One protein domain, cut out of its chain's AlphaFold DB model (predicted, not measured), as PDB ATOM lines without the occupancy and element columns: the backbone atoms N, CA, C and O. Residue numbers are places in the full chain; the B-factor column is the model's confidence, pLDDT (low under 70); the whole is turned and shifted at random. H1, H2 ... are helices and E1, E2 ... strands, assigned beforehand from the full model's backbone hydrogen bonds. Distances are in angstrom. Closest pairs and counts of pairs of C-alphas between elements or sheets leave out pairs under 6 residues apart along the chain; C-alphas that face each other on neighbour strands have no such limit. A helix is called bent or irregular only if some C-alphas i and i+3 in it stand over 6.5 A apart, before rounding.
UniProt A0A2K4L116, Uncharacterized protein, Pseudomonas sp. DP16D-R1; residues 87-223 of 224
ATOM      1  N   PRO A  87     122.913 181.107 134.226       74.94
ATOM      2  CA  PRO A  87     122.270 180.385 135.306       74.94
ATOM      3  C   PRO A  87     121.650 181.370 136.287       74.94
ATOM      4  O   PRO A  87     122.295 182.316 136.741       74.94
ATOM      5  N   GLN A  88     120.398 181.122 136.645       70.75
ATOM      6  CA  GLN A  88     119.776 181.829 137.749       70.75
ATOM      7  C   GLN A  88     120.240 181.181 139.057       70.75
ATOM      8  O   GLN A  88     119.961 180.006 139.319       70.75
ATOM      9  N   VAL A  89     120.984 181.942 139.861       75.00
ATOM     10  CA  VAL A  89     121.394 181.521 141.205       75.00
ATOM     11  C   VAL A  89     120.191 181.655 142.123       75.00
ATOM     12  O   VAL A  89     119.593 182.725 142.213       75.00
ATOM     13  N   HIS A  90     119.834 180.556 142.775       69.56
ATOM     14  CA  HIS A  90     118.701 180.515 143.684       69.56
ATOM     15  C   HIS A  90     119.189 180.135 145.073       69.56
ATOM     16  O   HIS A  90     119.420 178.961 145.368       69.56
ATOM     17  N   ASP A  91     119.366 181.162 145.897       67.62
ATOM     18  CA  ASP A  91     119.654 181.007 147.313       67.62
ATOM     19  C   ASP A  91     118.345 180.716 148.061       67.62
ATOM     20  O   ASP A  91     117.445 181.555 148.120       67.62
ATOM     21  N   HIS A  92     118.242 179.504 148.606       70.00
ATOM     22  CA  HIS A  92     117.102 179.050 149.401       70.00
ATOM     23  C   HIS A  92     117.464 178.843 150.877       70.00
ATOM     24  O   HIS A  92     116.744 178.153 151.593       70.00
ATOM     25  N   THR A  93     118.541 179.462 151.368       66.81
ATOM     26  CA  THR A  93     118.996 179.291 152.762       66.81
ATOM     27  C   THR A  93     117.919 179.677 153.793       66.81
ATOM     28  O   THR A  93     117.900 179.168 154.911       66.81
ATOM     29  N   HIS A  94     116.981 180.549 153.409       70.44
ATOM     30  CA  HIS A  94     115.873 181.015 154.251       70.44
ATOM     31  C   HIS A  94     114.520 180.361 153.914       70.44
ATOM     32  O   HIS A  94     113.491 180.764 154.458       70.44
ATOM     33  N   ASP A  95     114.489 179.385 153.003       80.44
ATOM     34  CA  ASP A  95     113.283 178.621 152.686       80.44
ATOM     35  C   ASP A  95     113.077 177.544 153.757       80.44
ATOM     36  O   ASP A  95     113.885 176.622 153.879       80.44
ATOM     37  N   GLY A  96     111.991 177.653 154.531       81.12
ATOM     38  CA  GLY A  96     111.684 176.708 155.609       81.12
ATOM     39  C   GLY A  96     111.627 175.256 155.128       81.12
ATOM     40  O   GLY A  96     112.066 174.362 155.839       81.12
ATOM     41  N   VAL A  97     111.206 175.017 153.880       84.50
ATOM     42  CA  VAL A  97     111.182 173.660 153.324       84.50
ATOM     43  C   VAL A  97     112.592 173.138 153.059       84.50
ATOM     44  O   VAL A  97     112.852 171.958 153.270       84.50
ATOM     45  N   MET A  98     113.520 173.984 152.605       85.62
ATOM     46  CA  MET A  98     114.914 173.562 152.422       85.62
ATOM     47  C   MET A  98     115.596 173.303 153.760       85.62
ATOM     48  O   MET A  98     116.318 172.320 153.875       85.62
ATOM     49  N   GLN A  99     115.320 174.123 154.776       86.75
ATOM     50  CA  GLN A  99     115.821 173.896 156.135       86.75
ATOM     51  C   GLN A  99     115.320 172.560 156.703       86.75
ATOM     52  O   GLN A  99     116.106 171.793 157.259       86.75
ATOM     53  N   ASP A 100     114.047 172.224 156.477       87.50
ATOM     54  CA  ASP A 100     113.489 170.923 156.858       87.50
ATOM     55  C   ASP A 100     114.149 169.758 156.102       87.50
ATOM     56  O   ASP A 100     114.315 168.670 156.654       87.50
ATOM     57  N   LEU A 101     114.544 169.957 154.841       88.44
ATOM     58  CA  LEU A 101     115.252 168.943 154.055       88.44
ATOM     59  C   LEU A 101     116.727 168.794 154.461       88.44
ATOM     60  O   LEU A 101     117.271 167.698 154.340       88.44
ATOM     61  N   MET A 102     117.370 169.849 154.973       89.81
ATOM     62  CA  MET A 102     118.756 169.798 155.470       89.81
ATOM     63  C   MET A 102     118.904 168.900 156.704       89.81
ATOM     64  O   MET A 102     119.950 168.290 156.907       89.81
ATOM     65  N   ILE A 103     117.852 168.775 157.517       90.25
ATOM     66  CA  ILE A 103     117.848 167.883 158.689       90.25
ATOM     67  C   ILE A 103     117.383 166.455 158.361       90.25
ATOM     68  O   ILE A 103     117.530 165.556 159.190       90.25
ATOM     69  N   GLN A 104     116.819 166.226 157.171       87.94
ATOM     70  CA  GLN A 104     116.358 164.909 156.735       87.94
ATOM     71  C   GLN A 104     117.486 164.173 156.008       87.94
ATOM     72  O   GLN A 104     117.963 164.664 154.984       87.94
ATOM     73  N   PRO A 105     117.925 162.997 156.486       86.69
ATOM     74  CA  PRO A 105     118.994 162.264 155.829       86.69
ATOM     75  C   PRO A 105     118.536 161.739 154.469       86.69
ATOM     76  O   PRO A 105     117.447 161.174 154.342       86.69
ATOM     77  N   LEU A 106     119.399 161.890 153.467       86.00
ATOM     78  CA  LEU A 106     119.220 161.227 152.186       86.00
ATOM     79  C   LEU A 106     119.519 159.725 152.359       86.00
ATOM     80  O   LEU A 106     120.565 159.391 152.917       86.00
ATOM     81  N   PRO A 107     118.642 158.813 151.910       84.31
ATOM     82  CA  PRO A 107     118.892 157.377 151.966       84.31
ATOM     83  C   PRO A 107     120.172 156.988 151.219       84.31
ATOM     84  O   PRO A 107     120.420 157.479 150.117       84.31
ATOM     85  N   ASP A 108     120.951 156.060 151.781       81.75
ATOM     86  CA  ASP A 108     122.209 155.595 151.177       81.75
ATOM     87  C   ASP A 108     122.002 155.016 149.771       81.75
ATOM     88  O   ASP A 108     122.856 155.154 148.894       81.75
ATOM     89  N   ASP A 109     120.844 154.394 149.535       81.69
ATOM     90  CA  ASP A 109     120.505 153.808 148.247       81.69
ATOM     91  C   ASP A 109     120.182 154.860 147.182       81.69
ATOM     92  O   ASP A 109     120.180 154.520 146.006       81.69
ATOM     93  N   PHE A 110     119.941 156.124 147.546       84.44
ATOM     94  CA  PHE A 110     119.693 157.199 146.584       84.44
ATOM     95  C   PHE A 110     120.934 157.504 145.733       84.44
ATOM     96  O   PHE A 110     120.813 157.859 144.556       84.44
ATOM     97  N   SER A 111     122.127 157.336 146.314       84.25
ATOM     98  CA  SER A 111     123.395 157.446 145.593       84.25
ATOM     99  C   SER A 111     123.555 156.287 144.602       84.25
ATOM    100  O   SER A 111     123.173 155.150 144.870       84.25
ATOM    101  N   GLY A 112     124.091 156.571 143.418       84.25
ATOM    102  CA  GLY A 112     124.210 155.618 142.312       84.25
ATOM    103  C   GLY A 112     122.902 155.362 141.551       84.25
ATOM    104  O   GLY A 112     122.907 154.636 140.555       84.25
ATOM    105  N   GLN A 113     121.778 155.957 141.968       89.50
ATOM    106  CA  GLN A 113     120.506 155.868 141.249       89.50
ATOM    107  C   GLN A 113     120.294 157.059 140.312       89.50
ATOM    108  O   GLN A 113     120.778 158.171 140.539       89.50
ATOM    109  N   CYS A 114     119.527 156.816 139.246       93.06
ATOM    110  CA  CYS A 114     119.088 157.855 138.328       93.06
ATOM    111  C   CYS A 114     117.593 158.121 138.480       93.06
ATOM    112  O   CYS A 114     116.756 157.214 138.485       93.06
ATOM    113  N   TRP A 115     117.276 159.401 138.557       93.00
ATOM    114  CA  TRP A 115     115.947 159.937 138.761       93.00
ATOM    115  C   TRP A 115     115.579 160.794 137.567       93.00
ATOM    116  O   TRP A 115     116.424 161.513 137.035       93.00
ATOM    117  N   ALA A 116     114.326 160.728 137.144       93.81
ATOM    118  CA  ALA A 116     113.815 161.531 136.051       93.81
ATOM    119  C   ALA A 116     112.629 162.381 136.493       93.81
ATOM    120  O   ALA A 116     111.909 162.028 137.422       93.81
ATOM    121  N   PHE A 117     112.418 163.497 135.805       91.56
ATOM    122  CA  PHE A 117     111.276 164.382 136.004       91.56
ATOM    123  C   PHE A 117     110.817 164.984 134.677       91.56
ATOM    124  O   PHE A 117     111.598 165.163 133.741       91.56
ATOM    125  N   GLY A 118     109.522 165.277 134.577       90.19
ATOM    126  CA  GLY A 118     108.954 165.920 133.395       90.19
ATOM    127  C   GLY A 118     109.299 167.406 133.348       90.19
ATOM    128  O   GLY A 118     109.219 168.093 134.364       90.19
ATOM    129  N   ILE A 119     109.646 167.908 132.166       89.19
ATOM    130  CA  ILE A 119     109.823 169.340 131.906       89.19
ATOM    131  C   ILE A 119     108.640 169.812 131.063       89.19
ATOM    132  O   ILE A 119     108.246 169.135 130.113       89.19
ATOM    133  N   ASP A 120     108.081 170.978 131.392       86.62
ATOM    134  CA  ASP A 120     106.946 171.512 130.646       86.62
ATOM    135  C   ASP A 120     107.323 171.855 129.193       86.62
ATOM    136  O   ASP A 120     108.156 172.722 128.914       86.62
ATOM    137  N   THR A 121     106.660 171.180 128.256       87.31
ATOM    138  CA  THR A 121     106.742 171.415 126.812       87.31
ATOM    139  C   THR A 121     105.422 171.922 126.237       87.31
ATOM    140  O   THR A 121     105.224 171.860 125.025       87.31
ATOM    141  N   SER A 122     104.520 172.464 127.061       84.19
ATOM    142  CA  SER A 122     103.202 172.979 126.657       84.19
ATOM    143  C   SER A 122     103.243 173.904 125.430       84.19
ATOM    144  O   SER A 122     102.374 173.829 124.561       84.19
ATOM    145  N   GLY A 123     104.293 174.722 125.301       82.94
ATOM    146  CA  GLY A 123     104.513 175.599 124.144       82.94
ATOM    147  C   GLY A 123     104.917 174.890 122.840       82.94
ATOM    148  O   GLY A 123     104.969 175.535 121.797       82.94
ATOM    149  N   TYR A 124     105.215 173.591 122.879       87.50
ATOM    150  CA  TYR A 124     105.546 172.739 121.734       87.50
ATOM    151  C   TYR A 124     104.783 171.402 121.827       87.50
ATOM    152  O   TYR A 124     105.372 170.367 122.138       87.50
ATOM    153  N   PRO A 125     103.469 171.379 121.528       85.06
ATOM    154  CA  PRO A 125     102.658 170.167 121.643       85.06
ATOM    155  C   PRO A 125     103.215 168.995 120.824       85.06
ATOM    156  O   PRO A 125     103.687 169.177 119.703       85.06
ATOM    157  N   GLY A 126     103.161 167.778 121.367       84.31
ATOM    158  CA  GLY A 126     103.719 166.576 120.727       84.31
ATOM    159  C   GLY A 126     105.235 166.403 120.884       84.31
ATOM    160  O   GLY A 126     105.782 165.427 120.372       84.31
ATOM    161  N   TYR A 127     105.903 167.327 121.577       91.38
ATOM    162  CA  TYR A 127     107.295 167.198 121.988       91.38
ATOM    163  C   TYR A 127     107.333 166.897 123.484       91.38
ATOM    164  O   TYR A 127     106.492 167.370 124.246       91.38
ATOM    165  N   GLU A 128     108.320 166.120 123.900       92.38
ATOM    166  CA  GLU A 128     108.543 165.730 125.287       92.38
ATOM    167  C   GLU A 128     109.934 166.200 125.709       92.38
ATOM    168  O   GLU A 128     110.863 166.218 124.897       92.38
ATOM    169  N   ALA A 129     110.077 166.593 126.970       93.56
ATOM    170  CA  ALA A 129     111.362 166.889 127.579       93.56
ATOM    171  C   ALA A 129     111.409 166.265 128.974       93.56
ATOM    172  O   ALA A 129     110.472 166.399 129.762       93.56
ATOM    173  N   VAL A 130     112.499 165.559 129.250       93.81
ATOM    174  CA  VAL A 130     112.721 164.846 130.505       93.81
ATOM    175  C   VAL A 130     114.056 165.291 131.075       93.81
ATOM    176  O   VAL A 130     115.079 165.284 130.385       93.81
ATOM    177  N   GLY A 131     114.013 165.718 132.330       93.38
ATOM    178  CA  GLY A 131     115.175 165.979 133.156       93.38
ATOM    179  C   GLY A 131     115.648 164.706 133.825       93.38
ATOM    180  O   GLY A 131     114.820 163.894 134.225       93.38
ATOM    181  N   TYR A 132     116.956 164.549 133.964       94.31
ATOM    182  CA  TYR A 132     117.589 163.424 134.633       94.31
ATOM    183  C   TYR A 132     118.579 163.928 135.674       94.31
ATOM    184  O   TYR A 132     119.324 164.876 135.422       94.31
ATOM    185  N   LEU A 133     118.594 163.254 136.816       92.94
ATOM    186  CA  LEU A 133     119.490 163.462 137.941       92.94
ATOM    187  C   LEU A 133     120.123 162.111 138.280       92.94
ATOM    188  O   LEU A 133     119.437 161.200 138.732       92.94
ATOM    189  N   LEU A 134     121.419 161.967 138.033       94.00
ATOM    190  CA  LEU A 134     122.226 160.846 138.504       94.00
ATOM    191  C   LEU A 134     123.111 161.356 139.644       94.00
ATOM    192  O   LEU A 134     123.863 162.315 139.466       94.00
ATOM    193  N   VAL A 135     122.985 160.734 140.810       90.06
ATOM    194  CA  VAL A 135     123.703 161.135 142.026       90.06
ATOM    195  C   VAL A 135     124.887 160.207 142.227       90.06
ATOM    196  O   VAL A 135     124.709 158.994 142.231       90.06
ATOM    197  N   ASP A 136     126.078 160.766 142.402       89.75
ATOM    198  CA  ASP A 136     127.311 160.026 142.677       89.75
ATOM    199  C   ASP A 136     128.058 160.698 143.836       89.75
ATOM    200  O   ASP A 136     128.915 161.565 143.646       89.75
ATOM    201  N   GLY A 137     127.656 160.367 145.067       85.81
ATOM    202  CA  GLY A 137     128.199 160.983 146.279       85.81
ATOM    203  C   GLY A 137     128.056 162.511 146.270       85.81
ATOM    204  O   GLY A 137     126.949 163.043 146.308       85.81
ATOM    205  N   SER A 138     129.185 163.225 146.218       87.50
ATOM    206  CA  SER A 138     129.243 164.694 146.150       87.50
ATOM    207  C   SER A 138     129.144 165.260 144.726       87.50
ATOM    208  O   SER A 138     129.262 166.469 144.532       87.50
ATOM    209  N   MET A 139     128.933 164.419 143.714       91.81
ATOM    210  CA  MET A 139     128.776 164.829 142.323       91.81
ATOM    211  C   MET A 139     127.339 164.602 141.857       91.81
ATOM    212  O   MET A 139     126.804 163.499 141.923       91.81
ATOM    213  N   LEU A 140     126.719 165.652 141.322       91.81
ATOM    214  CA  LEU A 140     125.445 165.566 140.622       91.81
ATOM    215  C   LEU A 140     125.673 165.595 139.116       91.81
ATOM    216  O   LEU A 140     126.329 166.485 138.576       91.81
ATOM    217  N   HIS A 141     125.088 164.633 138.423       93.75
ATOM    218  CA  HIS A 141     125.088 164.548 136.974       93.75
ATOM    219  C   HIS A 141     123.681 164.854 136.476       93.75
ATOM    220  O   HIS A 141     122.746 164.083 136.683       93.75
ATOM    221  N   LEU A 142     123.531 166.001 135.825       92.50
ATOM    222  CA  LEU A 142     122.260 166.490 135.313       92.50
ATOM    223  C   LEU A 142     122.228 166.320 133.800       92.50
ATOM    224  O   LEU A 142     123.209 166.617 133.116       92.50
ATOM    225  N   ALA A 143     121.094 165.891 133.262       94.00
ATOM    226  CA  ALA A 143     120.860 165.917 131.827       94.00
ATOM    227  C   ALA A 143     119.427 166.301 131.487       94.00
ATOM    228  O   ALA A 143     118.498 166.072 132.254       94.00
ATOM    229  N   VAL A 144     119.257 166.846 130.290       93.94
ATOM    230  CA  VAL A 144     117.958 167.053 129.661       93.94
ATOM    231  C   VAL A 144     117.957 166.288 128.357       93.94
ATOM    232  O   VAL A 144     118.858 166.479 127.544       93.94
ATOM    233  N   VAL A 145     116.934 165.469 128.138       94.69
ATOM    234  CA  VAL A 145     116.655 164.849 126.840       94.69
ATOM    235  C   VAL A 145     115.312 165.372 126.359       94.69
ATOM    236  O   VAL A 145     114.306 165.246 127.055       94.69
ATOM    237  N   ALA A 146     115.290 165.979 125.176       94.62
ATOM    238  CA  ALA A 146     114.104 166.616 124.623       94.62
ATOM    239  C   ALA A 146     113.912 166.270 123.143       94.62
ATOM    240  O   ALA A 146     114.874 166.193 122.382       94.62
ATOM    241  N   GLY A 147     112.674 166.080 122.693       93.62
ATOM    242  CA  GLY A 147     112.387 165.777 121.292       93.62
ATOM    243  C   GLY A 147     111.034 165.121 121.074       93.62
ATOM    244  O   GLY A 147     110.062 165.428 121.758       93.62
ATOM    245  N   VAL A 148     110.967 164.218 120.095       89.69
ATOM    246  CA  VAL A 148     109.752 163.472 119.758       89.69
ATOM    247  C   VAL A 148     109.996 161.992 120.021       89.69
ATOM    248  O   VAL A 148     110.839 161.360 119.375       89.69
ATOM    249  N   ARG A 149     109.229 161.433 120.960       83.06
ATOM    250  CA  ARG A 149     109.359 160.045 121.409       83.06
ATOM    251  C   ARG A 149     109.365 159.061 120.235       83.06
ATOM    252  O   ARG A 149     108.487 159.092 119.374       83.06
ATOM    253  N   GLY A 150     110.376 158.191 120.206       82.81
ATOM    254  CA  GLY A 150     110.548 157.159 119.176       82.81
ATOM    255  C   GLY A 150     110.978 157.666 117.793       82.81
ATOM    256  O   GLY A 150     111.013 156.871 116.860       82.81
ATOM    257  N   LYS A 151     111.291 158.961 117.631       86.62
ATOM    258  CA  LYS A 151     111.723 159.529 116.343       86.62
ATOM    259  C   LYS A 151     113.097 160.174 116.413       86.62
ATOM    260  O   LYS A 151     114.000 159.770 115.692       86.62
ATOM    261  N   TRP A 152     113.250 161.199 117.243       90.50
ATOM    262  CA  TRP A 152     114.508 161.925 117.392       90.50
ATOM    263  C   TRP A 152     114.532 162.655 118.732       90.50
ATOM    264  O   TRP A 152     113.483 163.012 119.271       90.50
ATOM    265  N   HIS A 153     115.730 162.911 119.239       92.12
ATOM    266  CA  HIS A 153     115.953 163.717 120.432       92.12
ATOM    267  C   HIS A 153     117.185 164.607 120.256       92.12
ATOM    268  O   HIS A 153     117.978 164.434 119.327       92.12
ATOM    269  N   ILE A 154     117.282 165.600 121.124       94.00
ATOM    270  CA  ILE A 154     118.483 166.352 121.453       94.00
ATOM    271  C   ILE A 154     118.701 166.222 122.950       94.00
ATOM    272  O   ILE A 154     117.745 166.097 123.719       94.00
ATOM    273  N   ASP A 155     119.954 166.283 123.353       94.19
ATOM    274  CA  ASP A 155     120.342 166.154 124.740       94.19
ATOM    275  C   ASP A 155     121.437 167.152 125.098       94.19
ATOM    276  O   ASP A 155     122.194 167.631 124.251       94.19
ATOM    277  N   SER A 156     121.474 167.501 126.376       93.94
ATOM    278  CA  SER A 156     122.538 168.286 126.982       93.94
ATOM    279  C   SER A 156     122.710 167.841 128.424       93.94
ATOM    280  O   SER A 156     121.794 167.277 129.027       93.94
ATOM    281  N   TYR A 157     123.893 168.061 128.979       94.62
ATOM    282  CA  TYR A 157     124.243 167.601 130.314       94.62
ATOM    283  C   TYR A 157     125.183 168.575 131.010       94.62
ATOM    284  O   TYR A 157     125.878 169.369 130.374       94.62
ATOM    285  N   CYS A 158     125.238 168.484 132.328       92.94
ATOM    286  CA  CYS A 158     126.290 169.084 133.124       92.94
ATOM    287  C   CYS A 158     126.598 168.210 134.338       92.94
ATOM    288  O   CYS A 158     125.826 167.341 134.741       92.94
ATOM    289  N   ARG A 159     127.788 168.417 134.884       93.88
ATOM    290  CA  ARG A 159     128.237 167.868 136.154       93.88
ATOM    291  C   ARG A 159     128.310 169.014 137.138       93.88
ATOM    292  O   ARG A 159     128.835 170.067 136.784       93.88
ATOM    293  N   ALA A 160     127.848 168.788 138.349       92.50
ATOM    294  CA  ALA A 160     127.919 169.750 139.420       92.50
ATOM    295  C   ALA A 160     128.588 169.114 140.638       92.50
ATOM    296  O   ALA A 160     128.125 168.091 141.135       92.50
ATOM    297  N   ALA A 161     129.690 169.701 141.105       94.38
ATOM    298  CA  ALA A 161     130.257 169.322 142.394       94.38
ATOM    299  C   ALA A 161     129.440 169.996 143.493       94.38
ATOM    300  O   ALA A 161     129.144 171.188 143.389       94.38
ATOM    301  N   CYS A 162     129.077 169.238 144.518       93.25
ATOM    302  CA  CYS A 162     128.116 169.648 145.527       93.25
ATOM    303  C   CYS A 162     128.638 169.360 146.933       93.25
ATOM    304  O   CYS A 162     129.313 168.360 147.172       93.25
ATOM    305  N   THR A 163     128.272 170.213 147.879       93.88
ATOM    306  CA  THR A 163     128.261 169.849 149.300       93.88
ATOM    307  C   THR A 163     126.874 169.328 149.644       93.88
ATOM    308  O   THR A 163     125.884 169.891 149.177       93.88
ATOM    309  N   VAL A 164     126.806 168.261 150.435       91.19
ATOM    310  CA  VAL A 164     125.544 167.617 150.814       91.19
ATOM    311  C   VAL A 164     125.292 167.854 152.295       91.19
ATOM    312  O   VAL A 164     126.156 167.559 153.118       91.19
ATOM    313  N   GLU A 165     124.116 168.380 152.618       91.69
ATOM    314  CA  GLU A 165     123.623 168.561 153.983       91.69
ATOM    315  C   GLU A 165     122.201 167.996 154.059       91.69
ATOM    316  O   GLU A 165     121.284 168.507 153.413       91.69
ATOM    317  N   GLY A 166     122.036 166.874 154.767       90.44
ATOM    318  CA  GLY A 166     120.800 166.090 154.743       90.44
ATOM    319  C   GLY A 166     120.431 165.667 153.324       90.44
ATOM    320  O   GLY A 166     121.194 164.967 152.661       90.44
ATOM    321  N   SER A 167     119.266 166.116 152.861       90.50
ATOM    322  CA  SER A 167     118.749 165.870 151.512       90.50
ATOM    323  C   SER A 167     118.921 167.074 150.581       90.50
ATOM    324  O   SER A 167     118.264 167.151 149.540       90.50
ATOM    325  N   VAL A 168     119.781 168.032 150.943       91.56
ATOM    326  CA  VAL A 168     120.058 169.238 150.157       91.56
ATOM    327  C   VAL A 168     121.463 169.197 149.567       91.56
ATOM    328  O   VAL A 168     122.460 169.005 150.259       91.56
ATOM    329  N   PHE A 169     121.532 169.427 148.260       91.75
ATOM    330  CA  PHE A 169     122.751 169.590 147.485       91.75
ATOM    331  C   PHE A 169     122.991 171.074 147.218       91.75
ATOM    332  O   PHE A 169     122.216 171.719 146.510       91.75
ATOM    333  N   THR A 170     124.095 171.606 147.731       92.31
ATOM    334  CA  THR A 170     124.536 172.976 147.444       92.31
ATOM    335  C   THR A 170     125.623 172.944 146.383       92.31
ATOM    336  O   THR A 170     126.674 172.327 146.571       92.31
ATOM    337  N   ILE A 171     125.373 173.605 145.254       92.19
ATOM    338  CA  ILE A 171     126.242 173.545 144.081       92.19
ATOM    339  C   ILE A 171     127.487 174.413 144.271       92.19
ATOM    340  O   ILE A 171     127.393 175.632 144.396       92.19
ATOM    341  N   GLN A 172     128.665 173.799 144.206       93.69
ATOM    342  CA  GLN A 172     129.964 174.462 144.366       93.69
ATOM    343  C   GLN A 172     130.620 174.806 143.027       93.69
ATOM    344  O   GLN A 172     131.290 175.825 142.886       93.69
ATOM    345  N   SER A 173     130.447 173.953 142.020       92.00
ATOM    346  CA  SER A 173     130.957 174.198 140.668       92.00
ATOM    347  C   SER A 173     130.138 173.431 139.644       92.00
ATOM    348  O   SER A 173     129.525 172.422 139.984       92.00
ATOM    349  N   ILE A 174     130.125 173.903 138.396       91.00
ATOM    350  CA  ILE A 174     129.397 173.279 137.285       91.00
ATOM    351  C   ILE A 174     130.316 173.175 136.071       91.00
ATOM    352  O   ILE A 174     131.045 174.110 135.747       91.00
ATOM    353  N   CYS A 175     130.252 172.046 135.372       91.12
ATOM    354  CA  CYS A 175     130.971 171.802 134.130       91.12
ATOM    355  C   CYS A 175     130.071 171.088 133.115       91.12
ATOM    356  O   CYS A 175     129.450 170.076 133.431       91.12
ATOM    357  N   GLY A 176     130.030 171.575 131.876       90.00
ATOM    358  CA  GLY A 176     129.305 170.941 130.774       90.00
ATOM    359  C   GLY A 176     128.469 171.930 129.960       90.00
ATOM    360  O   GLY A 176     128.390 173.105 130.312       90.00
ATOM    361  N   PRO A 177     127.866 171.466 128.852       89.62
ATOM    362  CA  PRO A 177     127.085 172.311 127.945       89.62
ATOM    363  C   PRO A 177     125.739 172.799 128.508       89.62
ATOM    364  O   PRO A 177     125.168 173.741 127.965       89.62
ATOM    365  N   LEU A 178     125.205 172.178 129.564       89.06
ATOM    366  CA  LEU A 178     123.951 172.581 130.208       89.06
ATOM    367  C   LEU A 178     124.214 173.614 131.318       89.06
ATOM    368  O   LEU A 178     124.235 173.275 132.501       89.06
ATOM    369  N   THR A 179     124.440 174.874 130.945       81.94
ATOM    370  CA  THR A 179     124.821 175.939 131.893       81.94
ATOM    371  C   THR A 179     123.638 176.721 132.453       81.94
ATOM    372  O   THR A 179     123.728 177.232 133.559       81.94
ATOM    373  N   GLY A 180     122.529 176.827 131.721       80.56
ATOM    374  CA  GLY A 180     121.386 177.666 132.109       80.56
ATOM    375  C   GLY A 180     120.433 177.047 133.124       80.56
ATOM    376  O   GLY A 180     119.468 177.686 133.530       80.56
ATOM    377  N   TRP A 181     120.675 175.803 133.526       78.69
ATOM    378  CA  TRP A 181     119.723 175.019 134.312       78.69
ATOM    379  C   TRP A 181     119.940 175.104 135.818       78.69
ATOM    380  O   TRP A 181     118.983 175.084 136.581       78.69
ATOM    381  N   ILE A 182     121.191 175.224 136.253       83.56
ATOM    382  CA  ILE A 182     121.534 175.439 137.653       83.56
ATOM    383  C   ILE A 182     122.790 176.301 137.730       83.56
ATOM    384  O   ILE A 182     123.612 176.255 136.820       83.56
ATOM    385  N   GLY A 183     122.907 177.119 138.775       84.94
ATOM    386  CA  GLY A 183     124.048 178.001 139.011       84.94
ATOM    387  C   GLY A 183     124.891 177.567 140.202       84.94
ATOM    388  O   GLY A 183     124.440 176.809 141.058       84.94
ATOM    389  N   VAL A 184     126.123 178.074 140.261       89.25
ATOM    390  CA  VAL A 184     126.962 177.961 141.460       89.25
ATOM    391  C   VAL A 184     126.296 178.731 142.601       89.25
ATOM    392  O   VAL A 184     125.804 179.837 142.390       89.25
ATOM    393  N   GLY A 185     126.253 178.131 143.788       87.25
ATOM    394  CA  GLY A 185     125.541 178.640 144.960       87.25
ATOM    395  C   GLY A 185     124.064 178.244 145.025       87.25
ATOM    396  O   GLY A 185     123.439 178.449 146.060       87.25
ATOM    397  N   SER A 186     123.492 177.658 143.967       88.38
ATOM    398  CA  SER A 186     122.113 177.164 144.019       88.38
ATOM    399  C   SER A 186     121.983 175.955 144.948       88.38
ATOM    400  O   SER A 186     122.900 175.139 145.058       88.38
ATOM    401  N   MET A 187     120.806 175.812 145.554       89.19
ATOM    402  CA  MET A 187     120.435 174.650 146.366       89.19
ATOM    403  C   MET A 187     119.402 173.773 145.645       89.19
ATOM    404  O   MET A 187     118.449 174.277 145.043       89.19
ATOM    405  N   LEU A 188     119.589 172.455 145.725       89.38
ATOM    406  CA  LEU A 188     118.661 171.422 145.261       89.38
ATOM    407  C   LEU A 188     118.281 170.524 146.438       89.38
ATOM    408  O   LEU A 188     119.111 169.769 146.928       89.38
ATOM    409  N   GLY A 189     117.029 170.584 146.873       89.88
ATOM    410  CA  GLY A 189     116.479 169.705 147.897       89.88
ATOM    411  C   GLY A 189     115.787 168.497 147.282       89.88
ATOM    412  O   GLY A 189     115.001 168.632 146.348       89.88
ATOM    413  N   VAL A 190     116.033 167.313 147.821       90.25
ATOM    414  CA  VAL A 190     115.312 166.091 147.467       90.25
ATOM    415  C   VAL A 190     114.340 165.774 148.593       90.25
ATOM    416  O   VAL A 190     114.736 165.583 149.734       90.25
ATOM    417  N   SER A 191     113.052 165.719 148.280       88.12
ATOM    418  CA  SER A 191     112.014 165.294 149.209       88.12
ATOM    419  C   SER A 191     111.623 163.862 148.878       88.12
ATOM    420  O   SER A 191     111.071 163.604 147.812       88.12
ATOM    421  N   LEU A 192     111.913 162.935 149.785       78.94
ATOM    422  CA  LEU A 192     111.540 161.527 149.674       78.94
ATOM    423  C   LEU A 192     110.430 161.265 150.691       78.94
ATOM    424  O   LEU A 192     110.674 160.839 151.817       78.94
ATOM    425  N   GLY A 193     109.198 161.637 150.341       65.00
ATOM    426  CA  GLY A 193     108.055 161.435 151.230       65.00
ATOM    427  C   GLY A 193     107.784 159.946 151.478       65.00
ATOM    428  O   GLY A 193     107.851 159.138 150.556       65.00
ATOM    429  N   GLN A 194     107.372 159.584 152.700       54.50
ATOM    430  CA  GLN A 194     106.960 158.210 153.056       54.50
ATOM    431  C   GLN A 194     105.722 157.709 152.275       54.50
ATOM    432  O   GLN A 194     105.386 156.529 152.326       54.50
ATOM    433  N   THR A 195     105.033 158.598 151.556       51.22
ATOM    434  CA  THR A 195     103.755 158.358 150.866       51.22
ATOM    435  C   THR A 195     103.829 158.485 149.338       51.22
ATOM    436  O   THR A 195     102.792 158.606 148.687       51.22
ATOM    437  N   GLY A 196     105.026 158.415 148.741       55.19
ATOM    438  CA  GLY A 196     105.189 158.376 147.279       55.19
ATOM    439  C   GLY A 196     105.111 159.737 146.580       55.19
ATOM    440  O   GLY A 196     104.834 159.794 145.383       55.19
ATOM    441  N   ASP A 197     105.350 160.830 147.309       66.44
ATOM    442  CA  ASP A 197     105.462 162.189 146.753       66.44
ATOM    443  C   ASP A 197     106.941 162.602 146.660       66.44
ATOM    444  O   ASP A 197     107.380 163.626 147.191       66.44
ATOM    445  N   GLU A 198     107.730 161.738 146.017       85.19
ATOM    446  CA  GLU A 198     109.141 161.979 145.735       85.19
ATOM    447  C   GLU A 198     109.262 163.193 144.811       85.19
ATOM    448  O   GLU A 198     108.675 163.243 143.723       85.19
ATOM    449  N   GLY A 199     110.022 164.197 145.231       88.12
ATOM    450  CA  GLY A 199     110.165 165.409 144.447       88.12
ATOM    451  C   GLY A 199     111.494 166.106 144.627       88.12
ATOM    452  O   GLY A 199     112.146 166.024 145.661       88.12
ATOM    453  N   LEU A 200     111.873 166.828 143.585       88.12
ATOM    454  CA  LEU A 200     113.019 167.709 143.561       88.12
ATOM    455  C   LEU A 200     112.524 169.135 143.770       88.12
ATOM    456  O   LEU A 200     111.634 169.611 143.059       88.12
ATOM    457  N   ARG A 201     113.108 169.809 144.751       86.50
ATOM    458  CA  ARG A 201     112.946 171.234 145.002       86.50
ATOM    459  C   ARG A 201     114.201 171.942 144.551       86.50
ATOM    460  O   ARG A 201     115.299 171.560 144.931       86.50
ATOM    461  N   GLY A 202     114.055 172.980 143.751       76.75
ATOM    462  CA  GLY A 202     115.200 173.770 143.329       76.75
ATOM    463  C   GLY A 202     114.778 174.932 142.463       76.75
ATOM    464  O   GLY A 202     113.820 174.824 141.696       76.75
ATOM    465  N   GLY A 203     115.531 176.019 142.589       65.38
ATOM    466  CA  GLY A 203     115.307 177.319 141.970       65.38
ATOM    467  C   GLY A 203     114.372 177.370 140.757       65.38
ATOM    468  O   GLY A 203     113.183 177.652 140.921       65.38
ATOM    469  N   PRO A 204     114.866 177.079 139.540       62.44
ATOM    470  CA  PRO A 204     114.091 177.294 138.318       62.44
ATOM    471  C   PRO A 204     112.977 176.261 138.092       62.44
ATOM    472  O   PRO A 204     112.146 176.447 137.206       62.44
ATOM    473  N   PHE A 205     112.950 175.168 138.858       65.44
ATOM    474  CA  PHE A 205     111.987 174.076 138.689       65.44
ATOM    475  C   PHE A 205     110.832 174.159 139.693       65.44
ATOM    476  O   PHE A 205     109.817 173.488 139.518       65.44
ATOM    477  N   GLY A 206     110.975 174.968 140.750       77.75
ATOM    478  CA  GLY A 206     110.058 174.949 141.883       77.75
ATOM    479  C   GLY A 206     110.070 173.571 142.541       77.75
ATOM    480  O   GLY A 206     111.115 173.124 143.007       77.75
ATOM    481  N   TYR A 207     108.917 172.899 142.563       85.12
ATOM    482  CA  TYR A 207     108.787 171.493 142.945       85.12
ATOM    483  C   TYR A 207     108.406 170.665 141.717       85.12
ATOM    484  O   TYR A 207     107.364 170.905 141.105       85.12
ATOM    485  N   VAL A 208     109.221 169.666 141.389       88.69
ATOM    486  CA  VAL A 208     108.917 168.679 140.348       88.69
ATOM    487  C   VAL A 208     108.915 167.286 140.946       88.69
ATOM    488  O   VAL A 208     109.789 166.939 141.735       88.69
ATOM    489  N   ARG A 209     107.944 166.464 140.550       90.56
ATOM    490  CA  ARG A 209     107.938 165.051 140.930       90.56
ATOM    491  C   ARG A 209     109.056 164.315 140.217       90.56
ATOM    492  O   ARG A 209     109.202 164.454 138.998       90.56
ATOM    493  N   ILE A 210     109.795 163.521 140.978       91.00
ATOM    494  CA  ILE A 210     110.828 162.639 140.449       91.00
ATOM    495  C   ILE A 210     110.344 161.196 140.475       91.00
ATOM    496  O   ILE A 210     109.447 160.836 141.228       91.00
ATOM    497  N   TYR A 211     110.922 160.375 139.611       90.94
ATOM    498  CA  TYR A 211     110.693 158.940 139.591       90.94
ATOM    499  C   TYR A 211     111.988 158.224 139.226       90.94
ATOM    500  O   TYR A 211     112.763 158.694 138.388       90.94
ATOM    501  N   LYS A 212     112.218 157.067 139.843       90.50
ATOM    502  CA  LYS A 212     113.379 156.228 139.543       90.50
ATOM    503  C   LYS A 212     113.334 155.746 138.094       90.50
ATOM    504  O   LYS A 212     112.290 155.319 137.594       90.50
ATOM    505  N   CYS A 213     114.470 155.794 137.409       92.31
ATOM    506  CA  CYS A 213     114.584 155.393 136.012       92.31
ATOM    507  C   CYS A 213     115.953 154.766 135.704       92.31
ATOM    508  O   CYS A 213     116.880 154.808 136.510       92.31
ATOM    509  N   GLY A 214     116.075 154.158 134.522       92.44
ATOM    510  CA  GLY A 214     117.379 153.762 133.995       92.44
ATOM    511  C   GLY A 214     118.178 154.986 133.547       92.44
ATOM    512  O   GLY A 214     117.601 155.982 133.111       92.44
ATOM    513  N   VAL A 215     119.505 154.897 133.613       92.94
ATOM    514  CA  VAL A 215     120.369 156.003 133.190       92.94
ATOM    515  C   VAL A 215     120.189 156.262 131.684       92.94
ATOM    516  O   VAL A 215     120.182 155.308 130.900       92.94
ATOM    517  N   PRO A 216     120.013 157.517 131.234       92.25
ATOM    518  CA  PRO A 216     119.955 157.825 129.811       92.25
ATOM    519  C   PRO A 216     121.348 157.751 129.172       92.25
ATOM    520  O   PRO A 216     122.363 158.006 129.819       92.25
ATOM    521  N   GLN A 217     121.400 157.498 127.861       92.00
ATOM    522  CA  GLN A 217     122.655 157.319 127.117       92.00
ATOM    523  C   GLN A 217     123.649 158.486 127.285       92.00
ATOM    524  O   GLN A 217     124.851 158.262 127.408       92.00
ATOM    525  N   VAL A 218     123.153 159.727 127.361       92.38
ATOM    526  CA  VAL A 218     123.972 160.940 127.567       92.38
ATOM    527  C   VAL A 218     124.746 160.940 128.898       92.38
ATOM    528  O   VAL A 218     125.794 161.594 129.008       92.38
ATOM    529  N   LEU A 219     124.266 160.181 129.890       93.12
ATOM    530  CA  LEU A 219     124.862 160.051 131.218       93.12
ATOM    531  C   LEU A 219     125.662 158.750 131.424       93.12
ATOM    532  O   LEU A 219     126.384 158.672 132.409       93.12
ATOM    533  N   TYR A 220     125.630 157.770 130.506       92.81
ATOM    534  CA  TYR A 220     126.323 156.476 130.692       92.81
ATOM    535  C   TYR A 220     127.819 156.577 130.967       92.81
ATOM    536  O   TYR A 220     128.358 155.787 131.727       92.81
ATOM    537  N   ARG A 221     128.494 157.577 130.404       86.69
ATOM    538  CA  ARG A 221     129.918 157.852 130.669       86.69
ATOM    539  C   ARG A 221     130.238 158.230 132.124       86.69
ATOM    540  O   ARG A 221     131.402 158.435 132.445       86.69
ATOM    541  N   PHE A 222     129.218 158.441 132.948       87.19
ATOM    542  CA  PHE A 222     129.343 158.761 134.368       87.19
ATOM    543  C   PHE A 222     128.893 157.608 135.262       87.19
ATOM    544  O   PHE A 222     129.022 157.707 136.475       87.19
ATOM    545  N   CYS A 223     128.373 156.529 134.677       82.44
ATOM    546  CA  CYS A 223     128.135 155.287 135.387       82.44
ATOM    547  C   CYS A 223     129.454 154.523 135.444       82.44
ATOM    548  O   CYS A 223     129.936 154.074 134.404       82.44
TER     549      CYS A 223
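Overview. This is residues 87 to 223 of the 224 residues of an uncharacterized protein of Pseudomonas sp. DP16D-R1 (UniProt A0A2K4L116). Eight antiparallel strands form a closed barrel, with two short helices on the outside of its wall: H1 across E6 and H2 along E3. The long hairpin of E3 and E4 reaches far along the longest axis, away from H1. The 137 printed residues hold two named helices and eight named strands, in the order H1, E1 to E8, H2, and the class is mostly strand. Round the ring run E1 to E8 and back to E1. The whole is compact, with a radius of gyration of the C-alphas of 14.4 A and spans of 44 by 33 by 28 A.

Along the chain. H1 is residues 96 to 102, beginning at C-alpha 96 (111.684, 176.708, 155.609). E1 is residues 114 to 119, 16.1 A long; E2, residues 128 to 136, 26.2 A; E3, residues 139 to 148, 29.5 A. E4, residues 152 to 165, is the longest strand at 38.3 A, and its C-alpha 152 is at (114.508, 161.925, 117.392). E4 bends by 64 degrees at residue 161. E5, residues 168 to 175, 19.6 A, bends by 67 degrees at residue 172. E6 is residues 187 to 191, E7 residues 199 to 202, and E8 residues 206 to 213, 20.9 A. H2, residues 217 to 222, ends at C-alpha 222 (129.343, 158.761, 134.368); it is irregular, with C-alphas 218 and 221 7.4 A apart.

Arrangement. E1 to E8 form a meander, each strand the antiparallel neighbour of the one before, and each successive pair is a hairpin. Within hydrogen-bond range are N 117 and O 131 of E1 and E2, 2.9 A; N 132 and O 143 of E2 and E3, 2.8 A; N 144 and O 156 of E3 and E4, 2.9 A; N 163 and O 170 of E4 and E5, 3.0 A; N 169 and O 188 of E5 and E6, 2.8 A; N 189 and O 201 of E6 and E7, 2.8 A; and N 200 and O 208 of E7 and E8, 2.8 A. E8 is staggered: residues 206 to 209 pair with E7, 210 to 213 with E1, where N 211 and O 116 are 2.9 A apart. H1 is on the barrel, outside it, at a height of 8.0 A over the sheet; its closest C-alphas to E6 are those of Met 98 and Gly 189, 6.1 A. It lies over E6 and runs across the strands, at 83 degrees to E6 on the local plane. Its line rises 37 degrees, only just short of standing up from the sheet. H2 is also outside, over E3 at a height of 8.1 A, along the strands at 4 degrees on the local plane; the closest C-alphas are those of Ala 143 and Leu 219, 7.1 A. H1 and H2 are apart. In H1 every O i to N i+4 pair is within hydrogen-bond range; in H2 0 of 2 are, and 2 of 3 O i to N i+3 pairs.

Size, cuts and confidence. The two C-alphas farthest apart are those of His 94 and Lys 151, 43.8 A. The printed part has no cut. The links H1 to E1 and E5 to E6 are long, 11 residues each. Mean pLDDT of the printed part is 86.4; residues 90 to 91, 93, 193 to 197 and 203 to 205 are under 70.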